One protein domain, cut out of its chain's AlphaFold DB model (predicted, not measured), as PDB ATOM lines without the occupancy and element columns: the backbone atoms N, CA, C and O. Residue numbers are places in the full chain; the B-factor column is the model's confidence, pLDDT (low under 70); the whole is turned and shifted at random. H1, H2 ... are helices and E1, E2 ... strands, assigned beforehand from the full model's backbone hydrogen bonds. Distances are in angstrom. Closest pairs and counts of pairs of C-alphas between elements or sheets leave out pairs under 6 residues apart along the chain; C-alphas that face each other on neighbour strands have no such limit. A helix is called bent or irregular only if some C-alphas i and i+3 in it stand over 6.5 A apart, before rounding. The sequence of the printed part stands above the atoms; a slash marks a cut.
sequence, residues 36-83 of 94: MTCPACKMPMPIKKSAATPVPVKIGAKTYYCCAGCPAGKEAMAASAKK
ATOM      1  N   MET A  36     -13.892 -28.502 -48.687       72.25
ATOM      2  CA  MET A  36     -14.411 -28.358 -47.337       72.25
ATOM      3  C   MET A  36     -13.227 -28.306 -46.378       72.25
ATOM      4  O   MET A  36     -12.270 -29.068 -46.514       72.25
ATOM      5  N   THR A  37     -13.262 -27.376 -45.433       80.88
ATOM      6  CA  THR A  37     -12.202 -27.251 -44.434       80.88
ATOM      7  C   THR A  37     -12.541 -28.138 -43.246       80.88
ATOM      8  O   THR A  37     -13.668 -28.105 -42.749       80.88
ATOM      9  N   CYS A  38     -11.583 -28.936 -42.775       78.00
ATOM     10  CA  CYS A  38     -11.794 -29.741 -41.580       78.00
ATOM     11  C   CYS A  38     -11.929 -28.822 -40.351       78.00
ATOM     12  O   CYS A  38     -11.034 -28.011 -40.112       78.00
ATOM     13  N   PRO A  39     -12.981 -28.940 -39.522       74.88
ATOM     14  CA  PRO A  39     -13.144 -28.079 -38.350       74.88
ATOM     15  C   PRO A  39     -12.079 -28.321 -37.270       74.88
ATOM     16  O   PRO A  39     -11.761 -27.391 -36.535       74.88
ATOM     17  N   ALA A  40     -11.505 -29.531 -37.211       76.00
ATOM     18  CA  ALA A  40     -10.526 -29.929 -36.200       76.00
ATOM     19  C   ALA A  40      -9.094 -29.481 -36.532       76.00
ATOM     20  O   ALA A  40      -8.409 -28.935 -35.679       76.00
ATOM     21  N   CYS A  41      -8.638 -29.696 -37.770       76.38
ATOM     22  CA  CYS A  41      -7.266 -29.366 -38.178       76.38
ATOM     23  C   CYS A  41      -7.164 -28.153 -39.113       76.38
ATOM     24  O   CYS A  41      -6.063 -27.799 -39.520       76.38
ATOM     25  N   LYS A  42      -8.295 -27.536 -39.489       79.44
ATOM     26  CA  LYS A  42      -8.391 -26.371 -40.392       79.44
ATOM     27  C   LYS A  42      -7.732 -26.555 -41.767       79.44
ATOM     28  O   LYS A  42      -7.582 -25.596 -42.514       79.44
ATOM     29  N   MET A  43      -7.388 -27.788 -42.137       78.75
ATOM     30  CA  MET A  43      -6.819 -28.109 -43.441       78.75
ATOM     31  C   MET A  43      -7.914 -28.317 -44.497       78.75
ATOM     32  O   MET A  43      -9.000 -28.816 -44.168       78.75
ATOM     33  N   PRO A  44      -7.632 -27.991 -45.772       81.12
ATOM     34  CA  PRO A  44      -8.532 -28.292 -46.875       81.12
ATOM     35  C   PRO A  44      -8.630 -29.808 -47.077       81.12
ATOM     36  O   PRO A  44      -7.616 -30.496 -47.195       81.12
ATOM     37  N   MET A  45      -9.853 -30.333 -47.131       82.62
ATOM     38  CA  MET A  45     -10.127 -31.755 -47.331       82.62
ATOM     39  C   MET A  45     -10.428 -32.018 -48.813       82.62
ATOM     40  O   MET A  45     -11.513 -31.666 -49.292       82.62
ATOM     41  N   PRO A  46      -9.495 -32.599 -49.586       83.69
ATOM     42  CA  PRO A  46      -9.744 -32.927 -50.981       83.69
ATOM     43  C   PRO A  46     -10.744 -34.080 -51.119       83.69
ATOM     44  O   PRO A  46     -10.870 -34.943 -50.256       83.69
ATOM     45  N   ILE A  47     -11.423 -34.139 -52.265       82.88
ATOM     46  CA  ILE A  47     -12.312 -35.259 -52.631       82.88
ATOM     47  C   ILE A  47     -11.495 -36.493 -53.054       82.88
ATOM     48  O   ILE A  47     -11.977 -37.621 -53.010       82.88
ATOM     49  N   LYS A  48     -10.238 -36.298 -53.467       81.56
ATOM     50  CA  LYS A  48      -9.329 -37.376 -53.871       81.56
ATOM     51  C   LYS A  48      -8.368 -37.711 -52.738       81.56
ATOM     52  O   LYS A  48      -7.768 -36.810 -52.156       81.56
ATOM     53  N   LYS A  49      -8.181 -39.008 -52.492       82.44
ATOM     54  CA  LYS A  49      -7.187 -39.526 -51.549       82.44
ATOM     55  C   LYS A  49      -5.780 -39.159 -52.013       82.44
ATOM     56  O   LYS A  49      -5.462 -39.297 -53.194       82.44
ATOM     57  N   SER A  50      -4.927 -38.752 -51.082       81.06
ATOM     58  CA  SER A  50      -3.504 -38.510 -51.334       81.06
ATOM     59  C   SER A  50      -2.659 -39.006 -50.162       81.06
ATOM     60  O   SER A  50      -3.192 -39.290 -49.091       81.06
ATOM     61  N   ALA A  51      -1.337 -39.087 -50.338       77.69
ATOM     62  CA  ALA A  51      -0.427 -39.451 -49.249       77.69
ATOM     63  C   ALA A  51      -0.533 -38.484 -48.050       77.69
ATOM     64  O   ALA A  51      -0.452 -38.911 -46.904       77.69
ATOM     65  N   ALA A  52      -0.799 -37.198 -48.312       76.44
ATOM     66  CA  ALA A  52      -1.005 -36.184 -47.277       76.44
ATOM     67  C   ALA A  52      -2.387 -36.275 -46.597       76.44
ATOM     68  O   ALA A  52      -2.553 -35.851 -45.455       76.44
ATOM     69  N   THR A  53      -3.387 -36.834 -47.286       83.56
ATOM     70  CA  THR A  53      -4.761 -36.975 -46.778       83.56
ATOM     71  C   THR A  53      -5.249 -38.415 -46.955       83.56
ATOM     72  O   THR A  53      -5.979 -38.732 -47.898       83.56
ATOM     73  N   PRO A  54      -4.801 -39.343 -46.091       80.62
ATOM     74  CA  PRO A  54      -5.120 -40.754 -46.258       80.62
ATOM     75  C   PRO A  54      -6.495 -41.129 -45.682       80.62
ATOM     76  O   PRO A  54      -6.989 -42.222 -45.967       80.62
ATOM     77  N   VAL A  55      -7.102 -40.260 -44.866       83.56
ATOM     78  CA  VAL A  55      -8.261 -40.581 -44.022       83.56
ATOM     79  C   VAL A  55      -9.573 -40.242 -44.721       83.56
ATOM     80  O   VAL A  55      -9.831 -39.060 -44.902       83.56
ATOM     81  N   PRO A  56     -10.438 -41.208 -45.068       84.44
ATOM     82  CA  PRO A  56     -11.757 -40.895 -45.606       84.44
ATOM     83  C   PRO A  56     -12.697 -40.396 -44.498       84.44
ATOM     84  O   PRO A  56     -12.806 -41.002 -43.437       84.44
ATOM     85  N   VAL A  57     -13.414 -39.313 -44.769       81.50
ATOM     86  CA  VAL A  57     -14.429 -38.700 -43.909       81.50
ATOM     87  C   VAL A  57     -15.667 -38.450 -44.763       81.50
ATOM     88  O   VAL A  57     -15.610 -37.736 -45.765       81.50
ATOM     89  N   LYS A  58     -16.798 -39.051 -44.394       81.44
ATOM     90  CA  LYS A  58     -18.076 -38.802 -45.072       81.44
ATOM     91  C   LYS A  58     -18.749 -37.581 -44.462       81.44
ATOM     92  O   LYS A  58     -18.939 -37.521 -43.254       81.44
ATOM     93  N   ILE A  59     -19.112 -36.625 -45.310       80.25
ATOM     94  CA  ILE A  59     -19.863 -35.428 -44.935       80.25
ATOM     95  C   ILE A  59     -21.094 -35.394 -45.845       80.25
ATOM     96  O   ILE A  59     -20.984 -35.171 -47.054       80.25
ATOM     97  N   GLY A  60     -22.261 -35.705 -45.277       81.88
ATOM     98  CA  GLY A  60     -23.477 -35.966 -46.050       81.88
ATOM     99  C   GLY A  60     -23.292 -37.150 -47.009       81.88
ATOM    100  O   GLY A  60     -22.821 -38.215 -46.614       81.88
ATOM    101  N   ALA A  61     -23.624 -36.956 -48.287       82.00
ATOM    102  CA  ALA A  61     -23.482 -37.976 -49.332       82.00
ATOM    103  C   ALA A  61     -22.085 -38.024 -49.990       82.00
ATOM    104  O   ALA A  61     -21.833 -38.878 -50.841       82.00
ATOM    105  N   LYS A  62     -21.167 -37.112 -49.638       81.06
ATOM    106  CA  LYS A  62     -19.834 -37.011 -50.258       81.06
ATOM    107  C   LYS A  62     -18.740 -37.511 -49.315       81.06
ATOM    108  O   LYS A  62     -18.812 -37.335 -48.103       81.06
ATOM    109  N   THR A  63     -17.709 -38.134 -49.888       84.25
ATOM    110  CA  THR A  63     -16.507 -38.562 -49.154       84.25
ATOM    111  C   THR A  63     -15.373 -37.581 -49.424       84.25
ATOM    112  O   THR A  63     -15.032 -37.327 -50.578       84.25
ATOM    113  N   TYR A  64     -14.791 -37.054 -48.356       85.44
ATOM    114  CA  TYR A  64     -13.634 -36.166 -48.356       85.44
ATOM    115  C   TYR A  64     -12.467 -36.843 -47.649       85.44
ATOM    116  O   TYR A  64     -12.674 -37.777 -46.880       85.44
ATOM    117  N   TYR A  65     -11.243 -36.392 -47.890       85.75
ATOM    118  CA  TYR A  65     -10.056 -36.975 -47.283       85.75
ATOM    119  C   TYR A  65      -9.361 -35.989 -46.346       85.75
ATOM    120  O   TYR A  65      -9.186 -34.821 -46.675       85.75
ATOM    121  N   CYS A  66      -8.978 -36.453 -45.159       84.19
ATOM    122  CA  CYS A  66      -8.348 -35.665 -44.106       84.19
ATOM    123  C   CYS A  66      -6.968 -36.215 -43.724       84.19
ATOM    124  O   CYS A  66      -6.573 -37.307 -44.141       84.19
ATOM    125  N   CYS A  67      -6.236 -35.455 -42.911       84.56
ATOM    126  CA  CYS A  67      -4.957 -35.864 -42.340       84.56
ATOM    127  C   CYS A  67      -5.116 -37.067 -41.394       84.56
ATOM    128  O   CYS A  67      -6.152 -37.210 -40.743       84.56
ATOM    129  N   ALA A  68      -4.058 -37.874 -41.245       79.00
ATOM    130  CA  ALA A  68      -4.012 -39.061 -40.374       79.00
ATOM    131  C   ALA A  68      -4.408 -38.794 -38.907       79.00
ATOM    132  O   ALA A  68      -4.919 -39.681 -38.229       79.00
ATOM    133  N   GLY A  69      -4.216 -37.563 -38.425       75.81
ATOM    134  CA  GLY A  69      -4.594 -37.152 -37.071       75.81
ATOM    135  C   GLY A  69      -6.087 -36.876 -36.863       75.81
ATOM    136  O   GLY A  69      -6.485 -36.606 -35.734       75.81
ATOM    137  N   CYS A  70      -6.922 -36.924 -37.908       77.62
ATOM    138  CA  CYS A  70      -8.329 -36.542 -37.799       77.62
ATOM    139  C   CYS A  70      -9.131 -37.575 -36.981       77.62
ATOM    140  O   CYS A  70      -9.199 -38.738 -37.392       77.62
ATOM    141  N   PRO A  71      -9.768 -37.180 -35.857       69.94
ATOM    142  CA  PRO A  71     -10.453 -38.115 -34.962       69.94
ATOM    143  C   PRO A  71     -11.605 -38.841 -35.667       69.94
ATOM    144  O   PRO A  71     -11.673 -40.064 -35.605       69.94
ATOM    145  N   ALA A  72     -12.404 -38.111 -36.454       64.75
ATOM    146  CA  ALA A  72     -13.563 -38.633 -37.185       64.75
ATOM    147  C   ALA A  72     -13.226 -39.706 -38.233       64.75
ATOM    148  O   ALA A  72     -14.113 -40.392 -38.735       64.75
ATOM    149  N   GLY A  73     -11.957 -39.841 -38.617       60.41
ATOM    150  CA  GLY A  73     -11.565 -40.850 -39.585       60.41
ATOM    151  C   GLY A  73     -10.570 -41.885 -39.075       60.41
ATOM    152  O   GLY A  73     -10.258 -42.815 -39.819       60.41
ATOM    153  N   LYS A  74     -10.161 -41.823 -37.799       59.25
ATOM    154  CA  LYS A  74      -9.546 -42.981 -37.127       59.25
ATOM    155  C   LYS A  74     -10.515 -44.170 -37.107       59.25
ATOM    156  O   LYS A  74     -10.112 -45.296 -37.388       59.25
ATOM    157  N   GLU A  75     -11.802 -43.903 -36.905       59.38
ATOM    158  CA  GLU A  75     -12.874 -44.907 -36.956       59.38
ATOM    159  C   GLU A  75     -13.082 -45.450 -38.384       59.38
ATOM    160  O   GLU A  75     -13.174 -46.660 -38.600       59.38
ATOM    161  N   ALA A  76     -13.046 -44.573 -39.395       55.03
ATOM    162  CA  ALA A  76     -13.179 -44.957 -40.803       55.03
ATOM    163  C   ALA A  76     -11.961 -45.738 -41.343       55.03
ATOM    164  O   ALA A  76     -12.108 -46.625 -42.194       55.03
ATOM    165  N   MET A  77     -10.755 -45.444 -40.848       52.69
ATOM    166  CA  MET A  77      -9.535 -46.185 -41.179       52.69
ATOM    167  C   MET A  77      -9.489 -47.562 -40.518       52.69
ATOM    168  O   MET A  77      -9.112 -48.523 -41.188       52.69
ATOM    169  N   ALA A  78      -9.925 -47.687 -39.260       54.84
ATOM    170  CA  ALA A  78     -10.032 -48.983 -38.588       54.84
ATOM    171  C   ALA A  78     -11.018 -49.919 -39.316       54.84
ATOM    172  O   ALA A  78     -10.741 -51.109 -39.489       54.84
ATOM    173  N   ALA A  79     -12.125 -49.374 -39.835       52.31
ATOM    174  CA  ALA A  79     -13.071 -50.122 -40.661       52.31
ATOM    175  C   ALA A  79     -12.497 -50.504 -42.045       52.31
ATOM    176  O   ALA A  79     -12.776 -51.589 -42.558       52.31
ATOM    177  N   SER A  80     -11.665 -49.643 -42.641       51.53
ATOM    178  CA  SER A  80     -11.057 -49.879 -43.963       51.53
ATOM    179  C   SER A  80      -9.844 -50.820 -43.919       51.53
ATOM    180  O   SER A  80      -9.578 -51.505 -44.904       51.53
ATOM    181  N   ALA A  81      -9.142 -50.917 -42.785       52.31
ATOM    182  CA  ALA A  81      -8.024 -51.844 -42.589       52.31
ATOM    183  C   ALA A  81      -8.472 -53.318 -42.588       52.31
ATOM    184  O   ALA A  81      -7.756 -54.179 -43.094       52.31
ATOM    185  N   LYS A  82      -9.698 -53.616 -42.128       52.19
ATOM    186  CA  LYS A  82     -10.304 -54.956 -42.283       52.19
ATOM    187  C   LYS A  82     -10.709 -55.274 -43.729       52.19
ATOM    188  O   LYS A  82     -10.965 -56.432 -44.046       52.19
ATOM    189  N   LYS A  83     -10.766 -54.266 -44.606       41.69
ATOM    190  CA  LYS A  83     -11.201 -54.381 -46.005       41.69
ATOM    191  C   LYS A  83     -10.105 -53.936 -46.978       41.69
ATOM    192  O   LYS A  83     -10.387 -53.295 -47.984       41.69
TER     193      LYS A  83
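Overview. This is residues 36 to 83 of the 94 residues of an uncharacterized protein of Capsulimonas corticalis (UniProt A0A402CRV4). A two-stranded hairpin, E1 and E2, stands in the middle of a small domain, with the helix H1 beginning near E1 and pointing away toward one end, and a small loop of residues 36 to 45, closed by a short pairing, at the other end. The 48 printed residues hold E1, E2 and H1 in that order; the sheet is antiparallel. The class is mixed, helices and strands, with 21 residues, under half, in named elements. The whole is compact, with a radius of gyration of the C-alphas of 9.8 A and spans of 28 by 23 by 17 A.

Arrangement. Look first at E1, residues 55 to 59, and E2, residues 62 to 66, antiparallel neighbours that form a hairpin with 142 degrees between their directions. Find N 57 and O 64 at 2.7 A and N 66 and O 55 at 2.8 A, both within hydrogen-bond range. Next look at H1, residues 71 to 81: its closest C-alphas to E1 are those of Gly 73 and Val 55, 5.5 A apart. Toward E2 the closest are those of Gly 73 and Cys 66, at 7.6 A. In H1, 5 of 7 O i to N i+4 pairs are within range.

Along the chain. Find C-alpha 55 at (-8.261, -40.581, -44.022); from there E1 runs 12.7 A to C-alpha 59. E2 runs 13.1 A from C-alpha 62 to C-alpha 66. H1 runs 15.9 A from C-alpha 71 to C-alpha 81 at (-8.024, -51.844, -42.589). It is neither bent nor irregular, but only just: C-alphas 72 and 75 are 6.3 A apart.

Size, cuts and confidence. The two C-alphas farthest apart are those of Lys 42 and Lys 82, at 28.7 A. The printed part has no cut, and both links, E1 to E2 and E2 to H1, are tight. Residues 36 to 54 hold no named element; there, residues 36 to 37 pair antiparallel with 44 to 45. Look for low confidence at residues 71 to 83, under 70; the mean pLDDT of the printed part is 73.9.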